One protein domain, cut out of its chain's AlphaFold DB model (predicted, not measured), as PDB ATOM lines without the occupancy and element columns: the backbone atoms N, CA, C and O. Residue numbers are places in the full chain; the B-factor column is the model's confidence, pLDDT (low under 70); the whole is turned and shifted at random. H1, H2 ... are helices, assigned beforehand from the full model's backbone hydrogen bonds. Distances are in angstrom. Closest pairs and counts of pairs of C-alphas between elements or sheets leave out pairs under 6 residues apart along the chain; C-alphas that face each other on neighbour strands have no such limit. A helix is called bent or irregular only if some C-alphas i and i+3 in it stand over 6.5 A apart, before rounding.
ATOM      1  N   ARG A 126      -3.586  36.358 -31.166       81.00
ATOM      2  CA  ARG A 126      -3.311  35.274 -32.130       81.00
ATOM      3  C   ARG A 126      -3.008  33.924 -31.483       81.00
ATOM      4  O   ARG A 126      -3.052  32.898 -32.148       81.00
ATOM      5  N   PHE A 127      -2.630  33.918 -30.211       84.12
ATOM      6  CA  PHE A 127      -2.313  32.715 -29.452       84.12
ATOM      7  C   PHE A 127      -3.342  32.426 -28.358       84.12
ATOM      8  O   PHE A 127      -3.129  31.518 -27.554       84.12
ATOM      9  N   GLN A 128      -4.453  33.165 -28.323       81.56
ATOM     10  CA  GLN A 128      -5.513  32.957 -27.340       81.56
ATOM     11  C   GLN A 128      -6.105  31.545 -27.448       81.56
ATOM     12  O   GLN A 128      -6.321  30.902 -26.424       81.56
ATOM     13  N   PHE A 129      -6.226  31.000 -28.665       86.00
ATOM     14  CA  PHE A 129      -6.701  29.629 -28.881       86.00
ATOM     15  C   PHE A 129      -5.835  28.571 -28.170       86.00
ATOM     16  O   PHE A 129      -6.344  27.546 -27.725       86.00
ATOM     17  N   LEU A 130      -4.526  28.820 -28.004       86.00
ATOM     18  CA  LEU A 130      -3.638  27.923 -27.257       86.00
ATOM     19  C   LEU A 130      -3.985  27.934 -25.763       86.00
ATOM     20  O   LEU A 130      -3.949  26.887 -25.117       86.00
ATOM     21  N   ILE A 131      -4.356  29.098 -25.226       83.38
ATOM     22  CA  ILE A 131      -4.839  29.232 -23.846       83.38
ATOM     23  C   ILE A 131      -6.162  28.487 -23.674       83.38
ATOM     24  O   ILE A 131      -6.317  27.738 -22.708       83.38
ATOM     25  N   ASP A 132      -7.072  28.622 -24.639       80.94
ATOM     26  CA  ASP A 132      -8.361  27.920 -24.641       80.94
ATOM     27  C   ASP A 132      -8.185  26.392 -24.718       80.94
ATOM     28  O   ASP A 132      -8.964  25.644 -24.128       80.94
ATOM     29  N   TYR A 133      -7.114  25.914 -25.364       85.50
ATOM     30  CA  TYR A 133      -6.716  24.496 -25.388       85.50
ATOM     31  C   TYR A 133      -6.026  24.028 -24.098       85.50
ATOM     32  O   TYR A 133      -5.629  22.868 -23.979       85.50
ATOM     33  N   GLY A 134      -5.893  24.905 -23.103       79.56
ATOM     34  CA  GLY A 134      -5.311  24.592 -21.801       79.56
ATOM     35  C   GLY A 134      -3.792  24.744 -21.737       79.56
ATOM     36  O   GLY A 134      -3.181  24.317 -20.752       79.56
ATOM     37  N   ILE A 135      -3.159  25.355 -22.743       85.69
ATOM     38  CA  ILE A 135      -1.728  25.664 -22.695       85.69
ATOM     39  C   ILE A 135      -1.525  26.884 -21.781       85.69
ATOM     40  O   ILE A 135      -2.171  27.913 -21.967       85.69
ATOM     41  N   PRO A 136      -0.610  26.829 -20.798       80.75
ATOM     42  CA  PRO A 136      -0.354  27.966 -19.923       80.75
ATOM     43  C   PRO A 136       0.156  29.185 -20.703       80.75
ATOM     44  O   PRO A 136       1.037  29.061 -21.558       80.75
ATOM     45  N   SER A 137      -0.291  30.385 -20.335       80.75
ATOM     46  CA  SER A 137       0.185  31.658 -20.907       80.75
ATOM     47  C   SER A 137       1.709  31.818 -20.844       80.75
ATOM     48  O   SER A 137       2.327  32.374 -21.754       80.75
ATOM     49  N   SER A 138       2.343  31.279 -19.798       79.56
ATOM     50  CA  SER A 138       3.796  31.248 -19.635       79.56
ATOM     51  C   SER A 138       4.497  30.448 -20.728       79.56
ATOM     52  O   SER A 138       5.597  30.827 -21.127       79.56
ATOM     53  N   ALA A 139       3.870  29.378 -21.223       83.94
ATOM     54  CA  ALA A 139       4.366  28.594 -22.345       83.94
ATOM     55  C   ALA A 139       4.159  29.352 -23.656       83.94
ATOM     56  O   ALA A 139       5.099  29.502 -24.433       83.94
ATOM     57  N   VAL A 140       2.963  29.914 -23.854       85.12
ATOM     58  CA  VAL A 140       2.609  30.651 -25.074       85.12
ATOM     59  C   VAL A 140       3.543  31.839 -25.318       85.12
ATOM     60  O   VAL A 140       4.060  32.016 -26.420       85.12
ATOM     61  N   LYS A 141       3.873  32.600 -24.271       81.75
ATOM     62  CA  LYS A 141       4.826  33.722 -24.357       81.75
ATOM     63  C   LYS A 141       6.238  33.315 -24.792       81.75
ATOM     64  O   LYS A 141       6.995  34.166 -25.254       81.75
ATOM     65  N   LYS A 142       6.618  32.042 -24.642       84.69
ATOM     66  CA  LYS A 142       7.946  31.523 -25.017       84.69
ATOM     67  C   LYS A 142       8.012  31.014 -26.460       84.69
ATOM     68  O   LYS A 142       9.119  30.797 -26.954       84.69
ATOM     69  N   LEU A 143       6.867  30.850 -27.135       82.12
ATOM     70  CA  LEU A 143       6.789  30.302 -28.496       82.12
ATOM     71  C   LEU A 143       7.479  31.199 -29.534       82.12
ATOM     72  O   LEU A 143       7.983  30.695 -30.530       82.12
ATOM     73  N   ASN A 144       7.566  32.511 -29.269       76.44
ATOM     74  CA  ASN A 144       8.270  33.510 -30.085       76.44
ATOM     75  C   ASN A 144       8.010  33.357 -31.600       76.44
ATOM     76  O   ASN A 144       8.940  33.305 -32.406       76.44
ATOM     77  N   ILE A 145       6.732  33.231 -31.963       83.31
ATOM     78  CA  ILE A 145       6.283  33.000 -33.338       83.31
ATOM     79  C   ILE A 145       6.307  34.328 -34.118       83.31
ATOM     80  O   ILE A 145       5.868  35.360 -33.591       83.31
ATOM     81  N   PRO A 146       6.789  34.328 -35.373       82.88
ATOM     82  CA  PRO A 146       6.799  35.502 -36.237       82.88
ATOM     83  C   PRO A 146       5.448  36.240 -36.340       82.88
ATOM     84  O   PRO A 146       4.369  35.647 -36.377       82.88
ATOM     85  N   LYS A 147       5.498  37.578 -36.426       79.38
ATOM     86  CA  LYS A 147       4.300  38.445 -36.503       79.38
ATOM     87  C   LYS A 147       3.491  38.315 -37.801       79.38
ATOM     88  O   LYS A 147       2.394  38.847 -37.884       79.38
ATOM     89  N   ASN A 148       4.038  37.659 -38.821       82.00
ATOM     90  CA  ASN A 148       3.369  37.421 -40.102       82.00
ATOM     91  C   ASN A 148       2.449  36.188 -40.082       82.00
ATOM     92  O   ASN A 148       1.713  35.977 -41.044       82.00
ATOM     93  N   ILE A 149       2.486  35.381 -39.018       82.94
ATOM     94  CA  ILE A 149       1.643  34.195 -38.861       82.94
ATOM     95  C   ILE A 149       0.454  34.556 -37.969       82.94
ATOM     96  O   ILE A 149       0.626  34.781 -36.772       82.94
ATOM     97  N   ASN A 150      -0.740  34.633 -38.558       79.88
ATOM     98  CA  ASN A 150      -1.958  35.072 -37.862       79.88
ATOM     99  C   ASN A 150      -3.093  34.041 -37.891       79.88
ATOM    100  O   ASN A 150      -4.115  34.261 -37.257       79.88
ATOM    101  N   GLU A 151      -2.933  32.954 -38.643       84.44
ATOM    102  CA  GLU A 151      -3.937  31.896 -38.760       84.44
ATOM    103  C   GLU A 151      -3.557  30.734 -37.838       84.44
ATOM    104  O   GLU A 151      -2.420  30.254 -37.897       84.44
ATOM    105  N   ASP A 152      -4.507  30.256 -37.033       84.44
ATOM    106  CA  ASP A 152      -4.290  29.222 -36.010       84.44
ATOM    107  C   ASP A 152      -3.603  27.968 -36.572       84.44
ATOM    108  O   ASP A 152      -2.660  27.449 -35.975       84.44
ATOM    109  N   PHE A 153      -4.002  27.505 -37.764       85.00
ATOM    110  CA  PHE A 153      -3.390  26.321 -38.378       85.00
ATOM    111  C   PHE A 153      -1.913  26.540 -38.736       85.00
ATOM    112  O   PHE A 153      -1.100  25.649 -38.510       85.00
ATOM    113  N   LYS A 154      -1.542  27.738 -39.214       87.00
ATOM    114  CA  LYS A 154      -0.145  28.084 -39.525       87.00
ATOM    115  C   LYS A 154       0.686  28.209 -38.253       87.00
ATOM    116  O   LYS A 154       1.867  27.873 -38.253       87.00
ATOM    117  N   VAL A 155       0.077  28.682 -37.162       86.44
ATOM    118  CA  VAL A 155       0.711  28.684 -35.838       86.44
ATOM    119  C   VAL A 155       1.008  27.251 -35.395       86.44
ATOM    120  O   VAL A 155       2.127  26.969 -34.972       86.44
ATOM    121  N   ILE A 156       0.045  26.335 -35.530       87.38
ATOM    122  CA  ILE A 156       0.227  24.920 -35.181       87.38
ATOM    123  C   ILE A 156       1.303  24.265 -36.059       87.38
ATOM    124  O   ILE A 156       2.164  23.567 -35.526       87.38
ATOM    125  N   GLU A 157       1.297  24.504 -37.374       87.75
ATOM    126  CA  GLU A 157       2.333  23.996 -38.287       87.75
ATOM    127  C   GLU A 157       3.726  24.488 -37.892       87.75
ATOM    128  O   GLU A 157       4.642  23.679 -37.765       87.75
ATOM    129  N   TYR A 158       3.869  25.781 -37.591       88.75
ATOM    130  CA  TYR A 158       5.134  26.347 -37.125       88.75
ATOM    131  C   TYR A 158       5.601  25.704 -35.811       88.75
ATOM    132  O   TYR A 158       6.777  25.380 -35.647       88.75
ATOM    133  N   ILE A 159       4.688  25.482 -34.857       86.81
ATOM    134  CA  ILE A 159       5.032  24.821 -33.590       86.81
ATOM    135  C   ILE A 159       5.509  23.383 -33.833       86.81
ATOM    136  O   ILE A 159       6.448  22.945 -33.170       86.81
ATOM    137  N   LYS A 160       4.893  22.660 -34.778       86.69
ATOM    138  CA  LYS A 160       5.301  21.297 -35.159       86.69
ATOM    139  C   LYS A 160       6.658  21.281 -35.864       86.69
ATOM    140  O   LYS A 160       7.480  20.420 -35.570       86.69
ATOM    141  N   GLU A 161       6.914  22.236 -36.752       88.56
ATOM    142  CA  GLU A 161       8.176  22.342 -37.493       88.56
ATOM    143  C   GLU A 161       9.371  22.636 -36.569       88.56
ATOM    144  O   GLU A 161      10.430  22.024 -36.702       88.56
ATOM    145  N   TYR A 162       9.182  23.510 -35.574       86.81
ATOM    146  CA  TYR A 162      10.220  23.921 -34.618       86.81
ATOM    147  C   TYR A 162      10.055  23.286 -33.225       86.81
ATOM    148  O   TYR A 162      10.526  23.835 -32.222       86.81
ATOM    149  N   GLU A 163       9.401  22.121 -33.137       83.94
ATOM    150  CA  GLU A 163       9.004  21.494 -31.866       83.94
ATOM    151  C   GLU A 163      10.190  21.308 -30.908       83.94
ATOM    152  O   GLU A 163      10.080  21.590 -29.713       83.94
ATOM    153  N   HIS A 164      11.339  20.863 -31.426       83.38
ATOM    154  CA  HIS A 164      12.533  20.600 -30.623       83.38
ATOM    155  C   HIS A 164      13.077  21.879 -29.961       83.38
ATOM    156  O   HIS A 164      13.350  21.895 -28.758       83.38
ATOM    157  N   ASP A 165      13.183  22.973 -30.717       85.06
ATOM    158  CA  ASP A 165      13.690  24.254 -30.212       85.06
ATOM    159  C   ASP A 165      12.718  24.920 -29.241       85.06
ATOM    160  O   ASP A 165      13.136  25.517 -28.243       85.06
ATOM    161  N   ILE A 166      11.418  24.794 -29.506       84.94
ATOM    162  CA  ILE A 166      10.364  25.301 -28.630       84.94
ATOM    163  C   ILE A 166      10.357  24.523 -27.312       84.94
ATOM    164  O   ILE A 166      10.406  25.137 -26.244       84.94
ATOM    165  N   CYS A 167      10.366  23.188 -27.359       83.75
ATOM    166  CA  CYS A 167      10.344  22.346 -26.161       83.75
ATOM    167  C   CYS A 167      11.546  22.598 -25.246       83.75
ATOM    168  O   CYS A 167      11.385  22.565 -24.030       83.75
ATOM    169  N   ASN A 168      12.717  22.932 -25.798       85.56
ATOM    170  CA  ASN A 168      13.905  23.280 -25.010       85.56
ATOM    171  C   ASN A 168      13.754  24.575 -24.192       85.56
ATOM    172  O   ASN A 168      14.473  24.777 -23.214       85.56
ATOM    173  N   ARG A 169      12.830  25.465 -24.574       84.75
ATOM    174  CA  ARG A 169      12.531  26.712 -23.843       84.75
ATOM    175  C   ARG A 169      11.420  26.533 -22.808       84.75
ATOM    176  O   ARG A 169      11.230  27.395 -21.947       84.75
ATOM    177  N   LEU A 170      10.670  25.439 -22.902       86.44
ATOM    178  CA  LEU A 170       9.551  25.108 -22.029       86.44
ATOM    179  C   LEU A 170      10.016  24.234 -20.865       86.44
ATOM    180  O   LEU A 170      10.985  23.486 -20.962       86.44
ATOM    181  N   ILE A 171       9.304  24.304 -19.740       87.00
ATOM    182  CA  ILE A 171       9.493  23.297 -18.686       87.00
ATOM    183  C   ILE A 171       8.830  21.982 -19.105       87.00
ATOM    184  O   ILE A 171       7.889  21.984 -19.897       87.00
ATOM    185  N   THR A 172       9.251  20.861 -18.517       86.50
ATOM    186  CA  THR A 172       8.749  19.518 -18.862       86.50
ATOM    187  C   THR A 172       7.219  19.430 -18.869       86.50
ATOM    188  O   THR A 172       6.634  18.808 -19.751       86.50
ATOM    189  N   TYR A 173       6.564  20.086 -17.907       85.88
ATOM    190  CA  TYR A 173       5.105  20.148 -17.824       85.88
ATOM    191  C   TYR A 173       4.468  20.943 -18.978       85.88
ATOM    192  O   TYR A 173       3.514  20.473 -19.588       85.88
ATOM    193  N   GLU A 174       5.017  22.115 -19.310       86.81
ATOM    194  CA  GLU A 174       4.538  22.957 -20.414       86.81
ATOM    195  C   GLU A 174       4.733  22.261 -21.767       86.81
ATOM    196  O   GLU A 174       3.821  22.258 -22.589       86.81
ATOM    197  N   ALA A 175       5.893  21.630 -21.981       87.06
ATOM    198  CA  ALA A 175       6.185  20.883 -23.202       87.06
ATOM    199  C   ALA A 175       5.219  19.707 -23.394       87.06
ATOM    200  O   ALA A 175       4.783  19.441 -24.511       87.06
ATOM    201  N   LYS A 176       4.851  19.022 -22.303       87.94
ATOM    202  CA  LYS A 176       3.855  17.948 -22.344       87.94
ATOM    203  C   LYS A 176       2.482  18.472 -22.774       87.94
ATOM    204  O   LYS A 176       1.916  17.943 -23.722       87.94
ATOM    205  N   LEU A 177       1.984  19.525 -22.121       88.12
ATOM    206  CA  LEU A 177       0.687  20.121 -22.461       88.12
ATOM    207  C   LEU A 177       0.641  20.628 -23.902       88.12
ATOM    208  O   LEU A 177      -0.354  20.422 -24.587       88.12
ATOM    209  N   LEU A 178       1.724  21.257 -24.368       87.56
ATOM    210  CA  LEU A 178       1.815  21.737 -25.742       87.56
ATOM    211  C   LEU A 178       1.675  20.584 -26.739       87.56
ATOM    212  O   LEU A 178       0.864  20.679 -27.652       87.56
ATOM    213  N   LYS A 179       2.420  19.487 -26.543       86.44
ATOM    214  CA  LYS A 179       2.352  18.294 -27.403       86.44
ATOM    215  C   LYS A 179       0.971  17.650 -27.404       86.44
ATOM    216  O   LYS A 179       0.523  17.203 -28.454       86.44
ATOM    217  N   ASP A 180       0.318  17.594 -26.247       86.88
ATOM    218  CA  ASP A 180      -1.019  17.017 -26.116       86.88
ATOM    219  C   ASP A 180      -2.076  17.878 -26.835       86.88
ATOM    220  O   ASP A 180      -2.991  17.332 -27.446       86.88
ATOM    221  N   ALA A 181      -1.926  19.206 -26.816       83.56
ATOM    222  CA  ALA A 181      -2.867  20.152 -27.421       83.56
ATOM    223  C   ALA A 181      -2.740  20.290 -28.950       83.56
ATOM    224  O   ALA A 181      -3.728  20.584 -29.617       83.56
ATOM    225  N   ILE A 182      -1.543  20.101 -29.517       80.88
ATOM    226  CA  ILE A 182      -1.294  20.241 -30.969       80.88
ATOM    227  C   ILE A 182      -1.382  18.913 -31.736       80.88
ATOM    228  O   ILE A 182      -1.067  18.881 -32.931       80.88
ATOM    229  N   ARG A 183      -1.721  17.816 -31.053       70.19
ATOM    230  CA  ARG A 183      -1.649  16.459 -31.596       70.19
ATOM    231  C   ARG A 183      -2.643  16.216 -32.725       70.19
ATOM    232  O   ARG A 183      -3.832  16.547 -32.555       70.19
TER     233      ARG A 183
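What this domain is: This is residues 126 to 183 of the 183 residues of an uncharacterized protein of Veillonella sp. oral taxon 158 str. F0412 (UniProt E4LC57). Five short helices form a loose ring about the middle, in the order H1, H3, H4, H5, H2, while the long link of residues 141 to 151 loops from H2 to H3. The 58 printed residues hold H1 to H5 in chain order and no named strand: all helix, compact, radius of gyration of the C-alphas 10.1 A, spans 28 by 23 by 20 A.

Where its parts are: H1, residues 126 to 132, begins at C-alpha (-3.311, 35.274, -32.130); it is irregular, C-alphas 126 and 129 being 7.3 A apart. H2 is residues 137 to 140, H3 152 to 161 (14.3 A), H4 163 to 167. H5, 172 to 181 (14.4 A), ends at C-alpha (-2.867, 20.152, -27.421).

How they stand to each other: H1 touches H2, closest C-alphas Ile 131 and Ser 137, 6.3 A. H1 and H3 only just touch, with 3 pairs of C-alphas within 8 A, the closest Arg 126 and Asp 152, 7.3 A; they are about perpendicular, 85 degrees. Close but not clearly touching are, for instance, H4 and H5, closest C-alphas Cys 167 and Ala 175, 5.3 A. H3 and H5 are apart. Every O i to N i+4 pair is within hydrogen-bond range in H3, H4 and H5, but 1 of 3 in H1, with 3 of 4 O i to N i+3 pairs; H2 is too short for an i+4 pair.

The domain as a whole: The C-alphas of Asn 148 and Thr 172, the farthest apart, are 28.3 A apart. The printed part has no cut; the link H2 to H3 is long, the others tight. No printed residue is under 70 in pLDDT.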